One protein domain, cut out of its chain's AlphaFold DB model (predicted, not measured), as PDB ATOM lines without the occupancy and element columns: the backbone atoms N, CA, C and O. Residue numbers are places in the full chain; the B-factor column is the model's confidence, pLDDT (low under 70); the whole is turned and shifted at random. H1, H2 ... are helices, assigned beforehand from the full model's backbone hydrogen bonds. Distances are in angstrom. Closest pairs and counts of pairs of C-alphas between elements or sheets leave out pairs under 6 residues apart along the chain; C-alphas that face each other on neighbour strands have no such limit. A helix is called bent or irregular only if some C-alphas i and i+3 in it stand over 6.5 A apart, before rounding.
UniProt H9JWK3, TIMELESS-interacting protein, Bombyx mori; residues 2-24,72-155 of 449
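AT A GLANCE: This is residues 2 to 24 and 72 to 155 of the 449 residues of the protein "TIMELESS-interacting protein" of Bombyx mori (UniProt H9JWK3). A loose, open frame of helices with one long arm: H4, H5 and H6 make three successive sides, meeting at corners near their ends, while H2 lies by the corner of H5 and H6, and H3 lies between H4 and H6. H1 is the arm, reaching H5 with its last residues; residues 2 to 14 stick out from the body, and so do residues 98 to 103 at the far end of H4. The printed part has 107 residues, with six named helices in the order H1 to H6 and no named strand, so its class is all helix. It is loose, with a radius of gyration of the C-alphas of 17.4 A and spans of 56 by 37 by 21 A.

IN THESE COORDINATES: H4, residues 102 to 120, begins at C-alpha 102 (823.107, -12.408, 168.403) and measures 26.7 A from first to last C-alpha. H1, residues 5 to 23, has as many residues and measures 26.6 A, beginning at C-alpha 5 (854.220, -27.823, 199.762). H5 is residues 126 to 137, 16.2 A, and H6 is residues 140 to 150, 15.0 A, ending at C-alpha 150 (844.855, -14.933, 153.241). H3 is residues 84 to 91, 12.4 A; it is only just irregular, with C-alphas 85 and 88 7.0 A apart. H2 is residues 75 to 78, 5.2 A.

HOW THE PARTS SIT: H4 touches H5 with residues 114 to 118 alone, the closest C-alphas being those of Glu 114 and Phe 126, 5.6 A apart. They run the same way at a steep tilt of 69 degrees, only just short of perpendicular. H3 and H4 form a helical hairpin, running opposite ways at a tilt of 38 degrees, only just steep; they only just touch, with 3 pairs of C-alphas within 8 A, the closest His 90 and Lys 112 at 7.3 A. H1 touches H5 with residues 22 to 23 alone, at a steep tilt of 47 degrees, the same way; the closest C-alphas are those of Ile 23 and Lys 132, 5.4 A apart. H5 and H6 are close but not clearly touching, about perpendicular at 79 degrees, with the C-alphas of Gly 137 and Met 143 closest at 6.3 A. H2 and H6 only just touch, with 3 pairs of C-alphas within 8 A, the closest Pro 75 and Val 142 at 6.1 A. H4 and H6 are apart. Every O i to N i+4 pair is within hydrogen-bond range in H4, H5 and H6; H1 has 14 of 15 and H3 2 of 4, and H2 is too short for such a pair.

THE WHOLE: The C-alphas of Leu 3 and Lys 99, the two farthest apart, are 58.3 A from each other. Residues 25 to 71 are not printed, and C-alphas 24 and 72 are 13.9 A apart across the cut. Of the links that are printed whole, none is long. The mean pLDDT of the printed part is 84.4; residues 2 to 14, 16 and 154 to 155 are under 70.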
ATOM      1  N   SER A   2     855.466 -29.826 204.951       57.59
ATOM      2  CA  SER A   2     855.559 -28.381 204.650       57.59
ATOM      3  C   SER A   2     856.602 -28.191 203.545       57.59
ATOM      4  O   SER A   2     856.240 -27.823 202.448       57.59
ATOM      5  N   LEU A   3     857.849 -28.639 203.751       52.56
ATOM      6  CA  LEU A   3     859.005 -28.372 202.870       52.56
ATOM      7  C   LEU A   3     858.913 -28.935 201.429       52.56
ATOM      8  O   LEU A   3     859.849 -28.788 200.652       52.56
ATOM      9  N   LEU A   4     857.809 -29.602 201.078       52.19
ATOM     10  CA  LEU A   4     857.461 -29.948 199.698       52.19
ATOM     11  C   LEU A   4     856.314 -29.059 199.189       52.19
ATOM     12  O   LEU A   4     856.477 -28.473 198.128       52.19
ATOM     13  N   GLU A   5     855.231 -28.883 199.964       55.81
ATOM     14  CA  GLU A   5     854.220 -27.823 199.762       55.81
ATOM     15  C   GLU A   5     854.882 -26.466 199.489       55.81
ATOM     16  O   GLU A   5     854.641 -25.869 198.449       55.81
ATOM     17  N   ASP A   6     855.766 -26.019 200.386       55.94
ATOM     18  CA  ASP A   6     856.423 -24.712 200.338       55.94
ATOM     19  C   ASP A   6     857.218 -24.536 199.028       55.94
ATOM     20  O   ASP A   6     857.230 -23.453 198.456       55.94
ATOM     21  N   VAL A   7     857.834 -25.607 198.508       58.25
ATOM     22  CA  VAL A   7     858.562 -25.590 197.223       58.25
ATOM     23  C   VAL A   7     857.602 -25.595 196.033       58.25
ATOM     24  O   VAL A   7     857.810 -24.824 195.104       58.25
ATOM     25  N   PHE A   8     856.536 -26.402 196.065       55.09
ATOM     26  CA  PHE A   8     855.519 -26.413 195.008       55.09
ATOM     27  C   PHE A   8     854.791 -25.064 194.898       55.09
ATOM     28  O   PHE A   8     854.625 -24.569 193.787       55.09
ATOM     29  N   LEU A   9     854.435 -24.431 196.022       58.47
ATOM     30  CA  LEU A   9     853.849 -23.085 196.044       58.47
ATOM     31  C   LEU A   9     854.851 -22.019 195.576       58.47
ATOM     32  O   LEU A   9     854.457 -21.060 194.914       58.47
ATOM     33  N   GLN A  10     856.146 -22.166 195.886       59.62
ATOM     34  CA  GLN A  10     857.163 -21.246 195.375       59.62
ATOM     35  C   GLN A  10     857.334 -21.390 193.856       59.62
ATOM     36  O   GLN A  10     857.432 -20.376 193.168       59.62
ATOM     37  N   ASP A  11     857.336 -22.617 193.327       67.25
ATOM     38  CA  ASP A  11     857.402 -22.890 191.888       67.25
ATOM     39  C   ASP A  11     856.138 -22.398 191.158       67.25
ATOM     40  O   ASP A  11     856.258 -21.772 190.107       67.25
ATOM     41  N   GLU A  12     854.945 -22.572 191.735       68.12
ATOM     42  CA  GLU A  12     853.674 -22.043 191.211       68.12
ATOM     43  C   GLU A  12     853.651 -20.503 191.209       68.12
ATOM     44  O   GLU A  12     853.347 -19.884 190.190       68.12
ATOM     45  N   ALA A  13     854.077 -19.858 192.300       66.25
ATOM     46  CA  ALA A  13     854.186 -18.398 192.381       66.25
ATOM     47  C   ALA A  13     855.327 -17.816 191.518       66.25
ATOM     48  O   ALA A  13     855.336 -16.616 191.223       66.25
ATOM     49  N   ASN A  14     856.309 -18.630 191.127       69.81
ATOM     50  CA  ASN A  14     857.329 -18.259 190.149       69.81
ATOM     51  C   ASN A  14     856.807 -18.433 188.716       69.81
ATOM     52  O   ASN A  14     857.054 -17.559 187.887       69.81
ATOM     53  N   GLU A  15     856.054 -19.504 188.437       73.25
ATOM     54  CA  GLU A  15     855.392 -19.730 187.149       73.25
ATOM     55  C   GLU A  15     854.349 -18.643 186.865       73.25
ATOM     56  O   GLU A  15     854.402 -18.054 185.793       73.25
ATOM     57  N   ALA A  16     853.490 -18.279 187.825       69.19
ATOM     58  CA  ALA A  16     852.506 -17.204 187.659       69.19
ATOM     59  C   ALA A  16     853.152 -15.869 187.239       69.19
ATOM     60  O   ALA A  16     852.777 -15.287 186.225       69.19
ATOM     61  N   ARG A  17     854.208 -15.433 187.945       72.69
ATOM     62  CA  ARG A  17     854.975 -14.223 187.588       72.69
ATOM     63  C   ARG A  17     855.735 -14.350 186.265       72.69
ATOM     64  O   ARG A  17     856.146 -13.346 185.692       72.69
ATOM     65  N   GLU A  18     856.043 -15.565 185.814       70.19
ATOM     66  CA  GLU A  18     856.700 -15.787 184.523       70.19
ATOM     67  C   GLU A  18     855.690 -15.822 183.369       70.19
ATOM     68  O   GLU A  18     856.009 -15.325 182.294       70.19
ATOM     69  N   LEU A  19     854.464 -16.304 183.601       72.44
ATOM     70  CA  LEU A  19     853.337 -16.137 182.681       72.44
ATOM     71  C   LEU A  19     853.028 -14.642 182.495       72.44
ATOM     72  O   LEU A  19     853.005 -14.191 181.357       72.44
ATOM     73  N   GLU A  20     852.914 -13.881 183.589       70.75
ATOM     74  CA  GLU A  20     852.725 -12.417 183.621       70.75
ATOM     75  C   GLU A  20     853.743 -11.682 182.722       70.75
ATOM     76  O   GLU A  20     853.360 -11.078 181.721       70.75
ATOM     77  N   ARG A  21     855.057 -11.858 182.954       75.75
ATOM     78  CA  ARG A  21     856.105 -11.270 182.084       75.75
ATOM     79  C   ARG A  21     856.011 -11.710 180.619       75.75
ATOM     80  O   ARG A  21     856.261 -10.914 179.716       75.75
ATOM     81  N   VAL A  22     855.661 -12.973 180.358       71.12
ATOM     82  CA  VAL A  22     855.503 -13.473 178.983       71.12
ATOM     83  C   VAL A  22     854.295 -12.830 178.292       71.12
ATOM     84  O   VAL A  22     854.382 -12.582 177.085       71.12
ATOM     85  N   ILE A  23     853.207 -12.551 179.021       71.06
ATOM     86  CA  ILE A  23     851.994 -11.872 178.535       71.06
ATOM     87  C   ILE A  23     852.293 -10.406 178.207       71.06
ATOM     88  O   ILE A  23     852.016  -9.985 177.083       71.06
ATOM     89  N   ASP A  24     852.932  -9.676 179.126       72.88
ATOM     90  CA  ASP A  24     853.217  -8.233 179.016       72.88
ATOM     91  C   ASP A  24     854.233  -7.863 177.918       72.88
ATOM     92  O   ASP A  24     854.496  -6.690 177.655       72.88
ATOM     93  N   ILE A  72     855.624 -22.959 175.555       79.38
ATOM     94  CA  ILE A  72     855.299 -21.529 175.551       79.38
ATOM     95  C   ILE A  72     854.607 -21.239 174.214       79.38
ATOM     96  O   ILE A  72     854.858 -21.919 173.208       79.38
ATOM     97  N   LEU A  73     853.706 -20.258 174.196       85.19
ATOM     98  CA  LEU A  73     853.115 -19.763 172.963       85.19
ATOM     99  C   LEU A  73     854.151 -18.929 172.188       85.19
ATOM    100  O   LEU A  73     854.311 -17.735 172.414       85.19
ATOM    101  N   ASN A  74     854.871 -19.600 171.289       88.69
ATOM    102  CA  ASN A  74     855.912 -19.034 170.422       88.69
ATOM    103  C   ASN A  74     855.393 -18.869 168.975       88.69
ATOM    104  O   ASN A  74     854.426 -19.546 168.609       88.69
ATOM    105  N   PRO A  75     856.062 -18.092 168.092       88.19
ATOM    106  CA  PRO A  75     855.662 -17.950 166.685       88.19
ATOM    107  C   PRO A  75     855.416 -19.293 165.984       88.19
ATOM    108  O   PRO A  75     854.329 -19.527 165.471       88.19
ATOM    109  N   ALA A  76     856.367 -20.230 166.081       88.31
ATOM    110  CA  ALA A  76     856.271 -21.565 165.478       88.31
ATOM    111  C   ALA A  76     855.156 -22.460 166.069       88.31
ATOM    112  O   ALA A  76     854.795 -23.473 165.472       88.31
ATOM    113  N   ARG A  77     854.604 -22.110 167.240       89.56
ATOM    114  CA  ARG A  77     853.439 -22.779 167.839       89.56
ATOM    115  C   ARG A  77     852.138 -22.197 167.284       89.56
ATOM    116  O   ARG A  77     851.234 -22.963 166.959       89.56
ATOM    117  N   LEU A  78     852.073 -20.872 167.132       91.69
ATOM    118  CA  LEU A  78     850.946 -20.151 166.532       91.69
ATOM    119  C   LEU A  78     850.809 -20.418 165.021       91.69
ATOM    120  O   LEU A  78     849.691 -20.497 164.522       91.69
ATOM    121  N   THR A  79     851.922 -20.629 164.311       90.88
ATOM    122  CA  THR A  79     851.968 -21.006 162.883       90.88
ATOM    123  C   THR A  79     852.095 -22.520 162.653       90.88
ATOM    124  O   THR A  79     852.568 -22.944 161.601       90.88
ATOM    125  N   GLY A  80     851.786 -23.342 163.661       89.12
ATOM    126  CA  GLY A  80     851.869 -24.804 163.578       89.12
ATOM    127  C   GLY A  80     850.541 -25.468 163.181       89.12
ATOM    128  O   GLY A  80     849.499 -24.812 163.187       89.12
ATOM    129  N   PRO A  81     850.510 -26.802 162.985       87.25
ATOM    130  CA  PRO A  81     849.336 -27.559 162.502       87.25
ATOM    131  C   PRO A  81     848.138 -27.617 163.477       87.25
ATOM    132  O   PRO A  81     847.169 -28.338 163.257       87.25
ATOM    133  N   ARG A  82     848.203 -26.900 164.604       85.69
ATOM    134  CA  ARG A  82     847.109 -26.707 165.576       85.69
ATOM    135  C   ARG A  82     846.917 -25.224 165.933       85.69
ATOM    136  O   ARG A  82     846.237 -24.925 166.907       85.69
ATOM    137  N   GLY A  83     847.584 -24.334 165.198       90.50
ATOM    138  CA  GLY A  83     847.637 -22.892 165.407       90.50
ATOM    139  C   GLY A  83     846.543 -22.148 164.650       90.50
ATOM    140  O   GLY A  83     845.427 -22.645 164.513       90.50
ATOM    141  N   ILE A  84     846.850 -20.953 164.152       91.31
ATOM    142  CA  ILE A  84     845.860 -20.060 163.528       91.31
ATOM    143  C   ILE A  84     845.231 -20.649 162.248       91.31
ATOM    144  O   ILE A  84     844.069 -20.383 161.952       91.31
ATOM    145  N   GLN A  85     845.944 -21.540 161.548       90.56
ATOM    146  CA  GLN A  85     845.467 -22.213 160.333       90.56
ATOM    147  C   GLN A  85     844.235 -23.126 160.517       90.56
ATOM    148  O   GLN A  85     843.573 -23.415 159.527       90.56
ATOM    149  N   VAL A  86     843.897 -23.575 161.739       90.94
ATOM    150  CA  VAL A  86     842.710 -24.439 161.968       90.94
ATOM    151  C   VAL A  86     841.446 -23.656 162.351       90.94
ATOM    152  O   VAL A  86     840.369 -24.238 162.466       90.94
ATOM    153  N   ILE A  87     841.538 -22.332 162.527       90.12
ATOM    154  CA  ILE A  87     840.370 -21.498 162.857       90.12
ATOM    155  C   ILE A  87     839.289 -21.551 161.754       90.12
ATOM    156  O   ILE A  87     838.126 -21.752 162.110       90.12
ATOM    157  N   PRO A  88     839.602 -21.458 160.441       87.75
ATOM    158  CA  PRO A  88     838.586 -21.577 159.388       87.75
ATOM    159  C   PRO A  88     837.835 -22.917 159.424       87.75
ATOM    160  O   PRO A  88     836.616 -22.952 159.261       87.75
ATOM    161  N   GLU A  89     838.538 -24.016 159.719       87.69
ATOM    162  CA  GLU A  89     837.942 -25.349 159.873       87.69
ATOM    163  C   GLU A  89     836.933 -25.379 161.033       87.69
ATOM    164  O   GLU A  89     835.814 -25.866 160.876       87.69
ATOM    165  N   HIS A  90     837.272 -24.775 162.179       86.00
ATOM    166  CA  HIS A  90     836.383 -24.693 163.343       86.00
ATOM    167  C   HIS A  90     835.081 -23.912 163.086       86.00
ATOM    168  O   HIS A  90     834.093 -24.132 163.797       86.00
ATOM    169  N   PHE A  91     835.038 -23.041 162.071       87.56
ATOM    170  CA  PHE A  91     833.843 -22.280 161.689       87.56
ATOM    171  C   PHE A  91     833.105 -22.803 160.449       87.56
ATOM    172  O   PHE A  91     831.974 -22.381 160.227       87.56
ATOM    173  N   LYS A  92     833.657 -23.778 159.714       87.56
ATOM    174  CA  LYS A  92     833.057 -24.358 158.496       87.56
ATOM    175  C   LYS A  92     831.603 -24.822 158.667       87.56
ATOM    176  O   LYS A  92     830.768 -24.551 157.809       87.56
ATOM    177  N   ASP A  93     831.298 -25.473 159.790       85.25
ATOM    178  CA  ASP A  93     829.952 -25.965 160.121       85.25
ATOM    179  C   ASP A  93     829.158 -25.009 161.036       85.25
ATOM    180  O   ASP A  93     828.106 -25.372 161.568       85.25
ATOM    181  N   PHE A  94     829.657 -23.792 161.286       88.31
ATOM    182  CA  PHE A  94     828.963 -22.824 162.133       88.31
ATOM    183  C   PHE A  94     827.836 -22.129 161.363       88.31
ATOM    184  O   PHE A  94     828.054 -21.531 160.312       88.31
ATOM    185  N   LYS A  95     826.618 -22.194 161.908       87.88
ATOM    186  CA  LYS A  95     825.430 -21.553 161.343       87.88
ATOM    187  C   LYS A  95     824.838 -20.614 162.378       87.88
ATOM    188  O   LYS A  95     824.339 -21.081 163.401       87.88
ATOM    189  N   PHE A  96     824.888 -19.322 162.076       89.25
ATOM    190  CA  PHE A  96     824.208 -18.286 162.842       89.25
ATOM    191  C   PHE A  96     822.705 -18.577 162.913       89.25
ATOM    192  O   PHE A  96     822.085 -18.960 161.915       89.25
ATOM    193  N   ARG A  97     822.119 -18.371 164.088       89.56
ATOM    194  CA  ARG A  97     820.669 -18.290 164.291       89.56
ATOM    195  C   ARG A  97     820.118 -16.952 163.797       89.56
ATOM    196  O   ARG A  97     818.982 -16.908 163.333       89.56
ATOM    197  N   GLY A  98     820.937 -15.901 163.823       87.50
ATOM    198  CA  GLY A  98     820.623 -14.598 163.240       87.50
ATOM    199  C   GLY A  98     819.924 -13.643 164.208       87.50
ATOM    200  O   GLY A  98     820.115 -13.710 165.423       87.50
ATOM    201  N   LYS A  99     819.143 -12.706 163.655       90.19
ATOM    202  CA  LYS A  99     818.604 -11.555 164.397       90.19
ATOM    203  C   LYS A  99     817.818 -11.985 165.642       90.19
ATOM    204  O   LYS A  99     816.907 -12.801 165.548       90.19
ATOM    205  N   GLY A 100     818.159 -11.405 166.791       91.75
ATOM    206  CA  GLY A 100     817.576 -11.746 168.097       91.75
ATOM    207  C   GLY A 100     818.281 -12.884 168.849       91.75
ATOM    208  O   GLY A 100     818.135 -12.973 170.064       91.75
ATOM    209  N   HIS A 101     819.109 -13.687 168.175       92.88
ATOM    210  CA  HIS A 101     819.990 -14.689 168.790       92.88
ATOM    211  C   HIS A 101     821.460 -14.234 168.850       92.88
ATOM    212  O   HIS A 101     822.332 -15.008 169.230       92.88
ATOM    213  N   GLU A 102     821.750 -12.973 168.520       94.81
ATOM    214  CA  GLU A 102     823.107 -12.408 168.403       94.81
ATOM    215  C   GLU A 102     823.998 -12.677 169.630       94.81
ATOM    216  O   GLU A 102     825.172 -13.011 169.481       94.81
ATOM    217  N   LYS A 103     823.438 -12.613 170.847       95.00
ATOM    218  CA  LYS A 103     824.154 -12.954 172.091       95.00
ATOM    219  C   LYS A 103     824.505 -14.444 172.187       95.00
ATOM    220  O   LYS A 103     825.566 -14.782 172.702       95.00
ATOM    221  N   GLU A 104     823.620 -15.324 171.728       94.06
ATOM    222  CA  GLU A 104     823.808 -16.780 171.759       94.06
ATOM    223  C   GLU A 104     824.795 -17.224 170.671       94.06
ATOM    224  O   GLU A 104     825.701 -18.008 170.943       94.06
ATOM    225  N   ASP A 105     824.684 -16.663 169.463       93.69
ATOM    226  CA  ASP A 105     825.649 -16.873 168.381       93.69
ATOM    227  C   ASP A 105     827.056 -16.380 168.787       93.69
ATOM    228  O   ASP A 105     828.040 -17.086 168.562       93.69
ATOM    229  N   LEU A 106     827.163 -15.218 169.450       94.31
ATOM    230  CA  LEU A 106     828.432 -14.696 169.977       94.31
ATOM    231  C   LEU A 106     829.016 -15.579 171.091       94.31
ATOM    232  O   LEU A 106     830.203 -15.891 171.056       94.31
ATOM    233  N   ASP A 107     828.199 -16.020 172.050       94.25
ATOM    234  CA  ASP A 107     828.608 -16.942 173.120       94.25
ATOM    235  C   ASP A 107     829.144 -18.274 172.554       94.25
ATOM    236  O   ASP A 107     830.170 -18.787 173.007       94.25
ATOM    237  N   LEU A 108     828.518 -18.799 171.495       93.44
ATOM    238  CA  LEU A 108     828.993 -19.987 170.779       93.44
ATOM    239  C   LEU A 108     830.306 -19.744 170.008       93.44
ATOM    240  O   LEU A 108     831.155 -20.639 169.966       93.44
ATOM    241  N   ILE A 109     830.501 -18.560 169.415       93.19
ATOM    242  CA  ILE A 109     831.768 -18.172 168.767       93.19
ATOM    243  C   ILE A 109     832.890 -18.071 169.805       93.19
ATOM    244  O   ILE A 109     833.954 -18.663 169.609       93.19
ATOM    245  N   LEU A 110     832.647 -17.376 170.918       93.75
ATOM    246  CA  LEU A 110     833.619 -17.202 171.998       93.75
ATOM    247  C   LEU A 110     834.035 -18.556 172.581       93.75
ATOM    248  O   LEU A 110     835.225 -18.847 172.619       93.75
ATOM    249  N   LYS A 111     833.084 -19.445 172.894       93.69
ATOM    250  CA  LYS A 111     833.374 -20.807 173.385       93.69
ATOM    251  C   LYS A 111     834.161 -21.665 172.387       93.69
ATOM    252  O   LYS A 111     834.985 -22.485 172.797       93.69
ATOM    253  N   LYS A 112     833.963 -21.481 171.073       92.81
ATOM    254  CA  LYS A 112     834.800 -22.129 170.044       92.81
ATOM    255  C   LYS A 112     836.235 -21.591 170.039       92.81
ATOM    256  O   LYS A 112     837.170 -22.389 169.965       92.81
ATOM    257  N   LEU A 113     836.413 -20.271 170.123       93.69
ATOM    258  CA  LEU A 113     837.733 -19.630 170.162       93.69
ATOM    259  C   LEU A 113     838.486 -19.946 171.461       93.69
ATOM    260  O   LEU A 113     839.673 -20.250 171.412       93.69
ATOM    261  N   GLU A 114     837.793 -19.961 172.596       94.00
ATOM    262  CA  GLU A 114     838.311 -20.375 173.900       94.00
ATOM    263  C   GLU A 114     838.807 -21.831 173.867       94.00
ATOM    264  O   GLU A 114     839.947 -22.119 174.237       94.00
ATOM    265  N   HIS A 115     838.002 -22.761 173.338       93.12
ATOM    266  CA  HIS A 115     838.421 -24.158 173.206       93.12
ATOM    267  C   HIS A 115     839.640 -24.325 172.278       93.12
ATOM    268  O   HIS A 115     840.529 -25.138 172.554       93.12
ATOM    269  N   TRP A 116     839.721 -23.540 171.199       93.94
ATOM    270  CA  TRP A 116     840.908 -23.477 170.341       93.94
ATOM    271  C   TRP A 116     842.131 -22.909 171.084       93.94
ATOM    272  O   TRP A 116     843.218 -23.482 170.984       93.94
ATOM    273  N   ALA A 117     841.959 -21.858 171.889       92.94
ATOM    274  CA  ALA A 117     843.025 -21.240 172.674       92.94
ATOM    275  C   ALA A 117     843.623 -22.217 173.704       92.94
ATOM    276  O   ALA A 117     844.838 -22.421 173.704       92.94
ATOM    277  N   TYR A 118     842.802 -22.924 174.493       91.50
ATOM    278  CA  TYR A 118     843.301 -23.962 175.410       91.50
ATOM    279  C   TYR A 118     843.957 -25.140 174.663       91.50
ATOM    280  O   TYR A 118     844.964 -25.691 175.114       91.50
ATOM    281  N   ARG A 119     843.437 -25.523 173.485       90.31
ATOM    282  CA  ARG A 119     844.050 -26.542 172.606       90.31
ATOM    283  C   ARG A 119     845.421 -26.102 172.071       90.31
ATOM    284  O   ARG A 119     846.270 -26.967 171.812       90.31
ATOM    285  N   LEU A 120     845.632 -24.799 171.891       88.69
ATOM    286  CA  LEU A 120     846.897 -24.202 171.476       88.69
ATOM    287  C   LEU A 120     847.882 -24.125 172.651       88.69
ATOM    288  O   LEU A 120     849.014 -24.614 172.518       88.69
ATOM    289  N   TYR A 121     847.447 -23.585 173.794       88.19
ATOM    290  CA  TYR A 121     848.231 -23.455 175.023       88.19
ATOM    291  C   TYR A 121     847.361 -23.534 176.302       88.19
ATOM    292  O   TYR A 121     846.717 -22.554 176.663       88.19
ATOM    293  N   PRO A 122     847.369 -24.658 177.046       87.69
ATOM    294  CA  PRO A 122     846.448 -24.893 178.168       87.69
ATOM    295  C   PRO A 122     846.891 -24.272 179.511       87.69
ATOM    296  O   PRO A 122     846.418 -24.710 180.555       87.69
ATOM    297  N   LYS A 123     847.838 -23.320 179.507       85.88
ATOM    298  CA  LYS A 123     848.320 -22.608 180.713       85.88
ATOM    299  C   LYS A 123     848.003 -21.106 180.728       85.88
ATOM    300  O   LYS A 123     848.327 -20.446 181.705       85.88
ATOM    301  N   PHE A 124     847.395 -20.572 179.670       87.25
ATOM    302  CA  PHE A 124     846.811 -19.231 179.686       87.25
ATOM    303  C   PHE A 124     845.292 -19.339 179.762       87.25
ATOM    304  O   PHE A 124     844.709 -20.261 179.187       87.25
ATOM    305  N   GLU A 125     844.669 -18.360 180.410       90.56
ATOM    306  CA  GLU A 125     843.255 -18.060 180.201       90.56
ATOM    307  C   GLU A 125     843.040 -17.480 178.789       90.56
ATOM    308  O   GLU A 125     843.993 -17.136 178.077       90.56
ATOM    309  N   PHE A 126     841.784 -17.387 178.347       91.19
ATOM    310  CA  PHE A 126     841.470 -16.954 176.983       91.19
ATOM    311  C   PHE A 126     842.023 -15.555 176.661       91.19
ATOM    312  O   PHE A 126     842.645 -15.370 175.614       91.19
ATOM    313  N   GLU A 127     841.865 -14.596 177.577       92.25
ATOM    314  CA  GLU A 127     842.333 -13.216 177.393       92.25
ATOM    315  C   GLU A 127     843.859 -13.126 177.275       92.25
ATOM    316  O   GLU A 127     844.371 -12.448 176.388       92.25
ATOM    317  N   ASP A 128     844.599 -13.850 178.113       92.00
ATOM    318  CA  ASP A 128     846.067 -13.859 178.096       92.00
ATOM    319  C   ASP A 128     846.631 -14.533 176.843       92.00
ATOM    320  O   ASP A 128     847.628 -14.085 176.269       92.00
ATOM    321  N   CYS A 129     845.938 -15.564 176.353       91.19
ATOM    322  CA  CYS A 129     846.238 -16.157 175.059       91.19
ATOM    323  C   CYS A 129     846.051 -15.130 173.925       91.19
ATOM    324  O   CYS A 129     846.920 -15.024 173.059       91.19
ATOM    325  N   LEU A 130     844.985 -14.315 173.955       92.12
ATOM    326  CA  LEU A 130     844.764 -13.238 172.981       92.12
ATOM    327  C   LEU A 130     845.820 -12.125 173.075       92.12
ATOM    328  O   LEU A 130     846.403 -11.783 172.044       92.12
ATOM    329  N   LYS A 131     846.138 -11.623 174.279       92.62
ATOM    330  CA  LYS A 131     847.222 -10.641 174.509       92.62
ATOM    331  C   LYS A 131     848.538 -11.140 173.903       92.62
ATOM    332  O   LYS A 131     849.198 -10.430 173.138       92.62
ATOM    333  N   LYS A 132     848.890 -12.410 174.154       90.25
ATOM    334  CA  LYS A 132     850.116 -12.989 173.595       90.25
ATOM    335  C   LYS A 132     850.044 -13.190 172.079       90.25
ATOM    336  O   LYS A 132     851.040 -12.966 171.394       90.25
ATOM    337  N   ILE A 133     848.888 -13.558 171.523       92.06
ATOM    338  CA  ILE A 133     848.686 -13.633 170.066       92.06
ATOM    339  C   ILE A 133     848.864 -12.257 169.409       92.06
ATOM    340  O   ILE A 133     849.471 -12.189 168.341       92.06
ATOM    341  N   GLU A 134     848.424 -11.164 170.039       93.12
ATOM    342  CA  GLU A 134     848.644  -9.803 169.532       93.12
ATOM    343  C   GLU A 134     850.140  -9.437 169.500       93.12
ATOM    344  O   GLU A 134     850.649  -8.953 168.484       93.12
ATOM    345  N   SER A 135     850.875  -9.748 170.577       92.31
ATOM    346  CA  SER A 135     852.337  -9.586 170.653       92.31
ATOM    347  C   SER A 135     853.059 -10.383 169.552       92.31
ATOM    348  O   SER A 135     853.988  -9.878 168.915       92.31
ATOM    349  N   LEU A 136     852.612 -11.612 169.276       91.44
ATOM    350  CA  LEU A 136     853.187 -12.477 168.243       91.44
ATOM    351  C   LEU A 136     852.777 -12.086 166.818       91.44
ATOM    352  O   LEU A 136     853.566 -12.274 165.893       91.44
ATOM    353  N   GLY A 137     851.578 -11.530 166.621       89.94
ATOM    354  CA  GLY A 137     851.062 -11.108 165.313       89.94
ATOM    355  C   GLY A 137     851.926 -10.037 164.643       89.94
ATOM    356  O   GLY A 137     852.033 -10.004 163.418       89.94
ATOM    357  N   LYS A 138     852.623  -9.231 165.452       91.06
ATOM    358  CA  LYS A 138     853.593  -8.208 165.027       91.06
ATOM    359  C   LYS A 138     854.905  -8.808 164.481       91.06
ATOM    360  O   LYS A 138     855.704  -8.092 163.884       91.06
ATOM    361  N   LYS A 139     855.155 -10.117 164.653       93.31
ATOM    362  CA  LYS A 139     856.405 -10.783 164.234       93.31
ATOM    363  C   LYS A 139     856.340 -11.290 162.790       93.31
ATOM    364  O   LYS A 139     855.439 -12.036 162.408       93.31
ATOM    365  N   ARG A 140     857.381 -10.986 162.001       92.06
ATOM    366  CA  ARG A 140     857.475 -11.306 160.559       92.06
ATOM    367  C   ARG A 140     857.138 -12.765 160.177       92.06
ATOM    368  O   ARG A 140     856.445 -12.926 159.174       92.06
ATOM    369  N   PRO A 141     857.531 -13.823 160.922       90.88
ATOM    370  CA  PRO A 141     857.127 -15.199 160.597       90.88
ATOM    371  C   PRO A 141     855.610 -15.426 160.681       90.88
ATOM    372  O   PRO A 141     855.044 -16.113 159.833       90.88
ATOM    373  N   VAL A 142     854.943 -14.814 161.668       92.75
ATOM    374  CA  VAL A 142     853.486 -14.897 161.850       92.75
ATOM    375  C   VAL A 142     852.774 -14.082 160.774       92.75
ATOM    376  O   VAL A 142     851.842 -14.589 160.158       92.75
ATOM    377  N   MET A 143     853.267 -12.876 160.464       93.88
ATOM    378  CA  MET A 143     852.747 -12.057 159.361       93.88
ATOM    379  C   MET A 143     852.810 -12.798 158.015       93.88
ATOM    380  O   MET A 143     851.822 -12.837 157.292       93.88
ATOM    381  N   VAL A 144     853.943 -13.435 157.690       93.06
ATOM    382  CA  VAL A 144     854.111 -14.201 156.440       93.06
ATOM    383  C   VAL A 144     853.181 -15.419 156.397       93.06
ATOM    384  O   VAL A 144     852.572 -15.677 155.361       93.06
ATOM    385  N   HIS A 145     853.017 -16.142 157.509       91.12
ATOM    386  CA  HIS A 145     852.057 -17.249 157.599       91.12
ATOM    387  C   HIS A 145     850.604 -16.757 157.455       91.12
ATOM    388  O   HIS A 145     849.820 -17.376 156.741       91.12
ATOM    389  N   LEU A 146     850.250 -15.609 158.039       91.38
ATOM    390  CA  LEU A 146     848.924 -15.003 157.890       91.38
ATOM    391  C   LEU A 146     848.657 -14.520 156.454       91.38
ATOM    392  O   LEU A 146     847.545 -14.691 155.960       91.38
ATOM    393  N   CYS A 147     849.662 -13.983 155.754       91.31
ATOM    394  CA  CYS A 147     849.555 -13.700 154.320       91.31
ATOM    395  C   CYS A 147     849.330 -14.986 153.513       91.31
ATOM    396  O   CYS A 147     848.416 -15.023 152.697       91.31
ATOM    397  N   LYS A 148     850.075 -16.067 153.791       90.44
ATOM    398  CA  LYS A 148     849.843 -17.373 153.148       90.44
ATOM    399  C   LYS A 148     848.417 -17.896 153.368       90.44
ATOM    400  O   LYS A 148     847.836 -18.402 152.417       90.44
ATOM    401  N   ILE A 149     847.842 -17.748 154.569       90.19
ATOM    402  CA  ILE A 149     846.431 -18.099 154.833       90.19
ATOM    403  C   ILE A 149     845.491 -17.217 154.001       90.19
ATOM    404  O   ILE A 149     844.607 -17.736 153.335       90.19
ATOM    405  N   ARG A 150     845.695 -15.894 153.988       89.94
ATOM    406  CA  ARG A 150     844.855 -14.933 153.241       89.94
ATOM    407  C   ARG A 150     844.936 -15.063 151.714       89.94
ATOM    408  O   ARG A 150     844.133 -14.454 151.021       89.94
ATOM    409  N   THR A 151     845.907 -15.810 151.195       91.12
ATOM    410  CA  THR A 151     846.056 -16.135 149.765       91.12
ATOM    411  C   THR A 151     845.860 -17.642 149.511       91.12
ATOM    412  O   THR A 151     846.275 -18.147 148.473       91.12
ATOM    413  N   ASP A 152     845.287 -18.377 150.475       81.88
ATOM    414  CA  ASP A 152     845.006 -19.825 150.439       81.88
ATOM    415  C   ASP A 152     846.218 -20.745 150.134       81.88
ATOM    416  O   ASP A 152     846.075 -21.941 149.880       81.88
ATOM    417  N   GLN A 153     847.447 -20.228 150.252       77.25
ATOM    418  CA  GLN A 153     848.713 -20.922 149.953       77.25
ATOM    419  C   GLN A 153     849.161 -21.923 151.036       77.25
ATOM    420  O   GLN A 153     850.286 -22.420 150.987       77.25
ATOM    421  N   ILE A 154     848.332 -22.172 152.051       67.19
ATOM    422  CA  ILE A 154     848.614 -23.104 153.161       67.19
ATOM    423  C   ILE A 154     847.809 -24.406 153.048       67.19
ATOM    424  O   ILE A 154     848.230 -25.436 153.567       67.19
ATOM    425  N   THR A 155     846.704 -24.391 152.304       57.00
ATOM    426  CA  THR A 155     845.828 -25.553 152.084       57.00
ATOM    427  C   THR A 155     846.498 -26.642 151.231       57.00
ATOM    428  O   THR A 155     846.094 -27.799 151.258       57.00
TER     429      THR A 155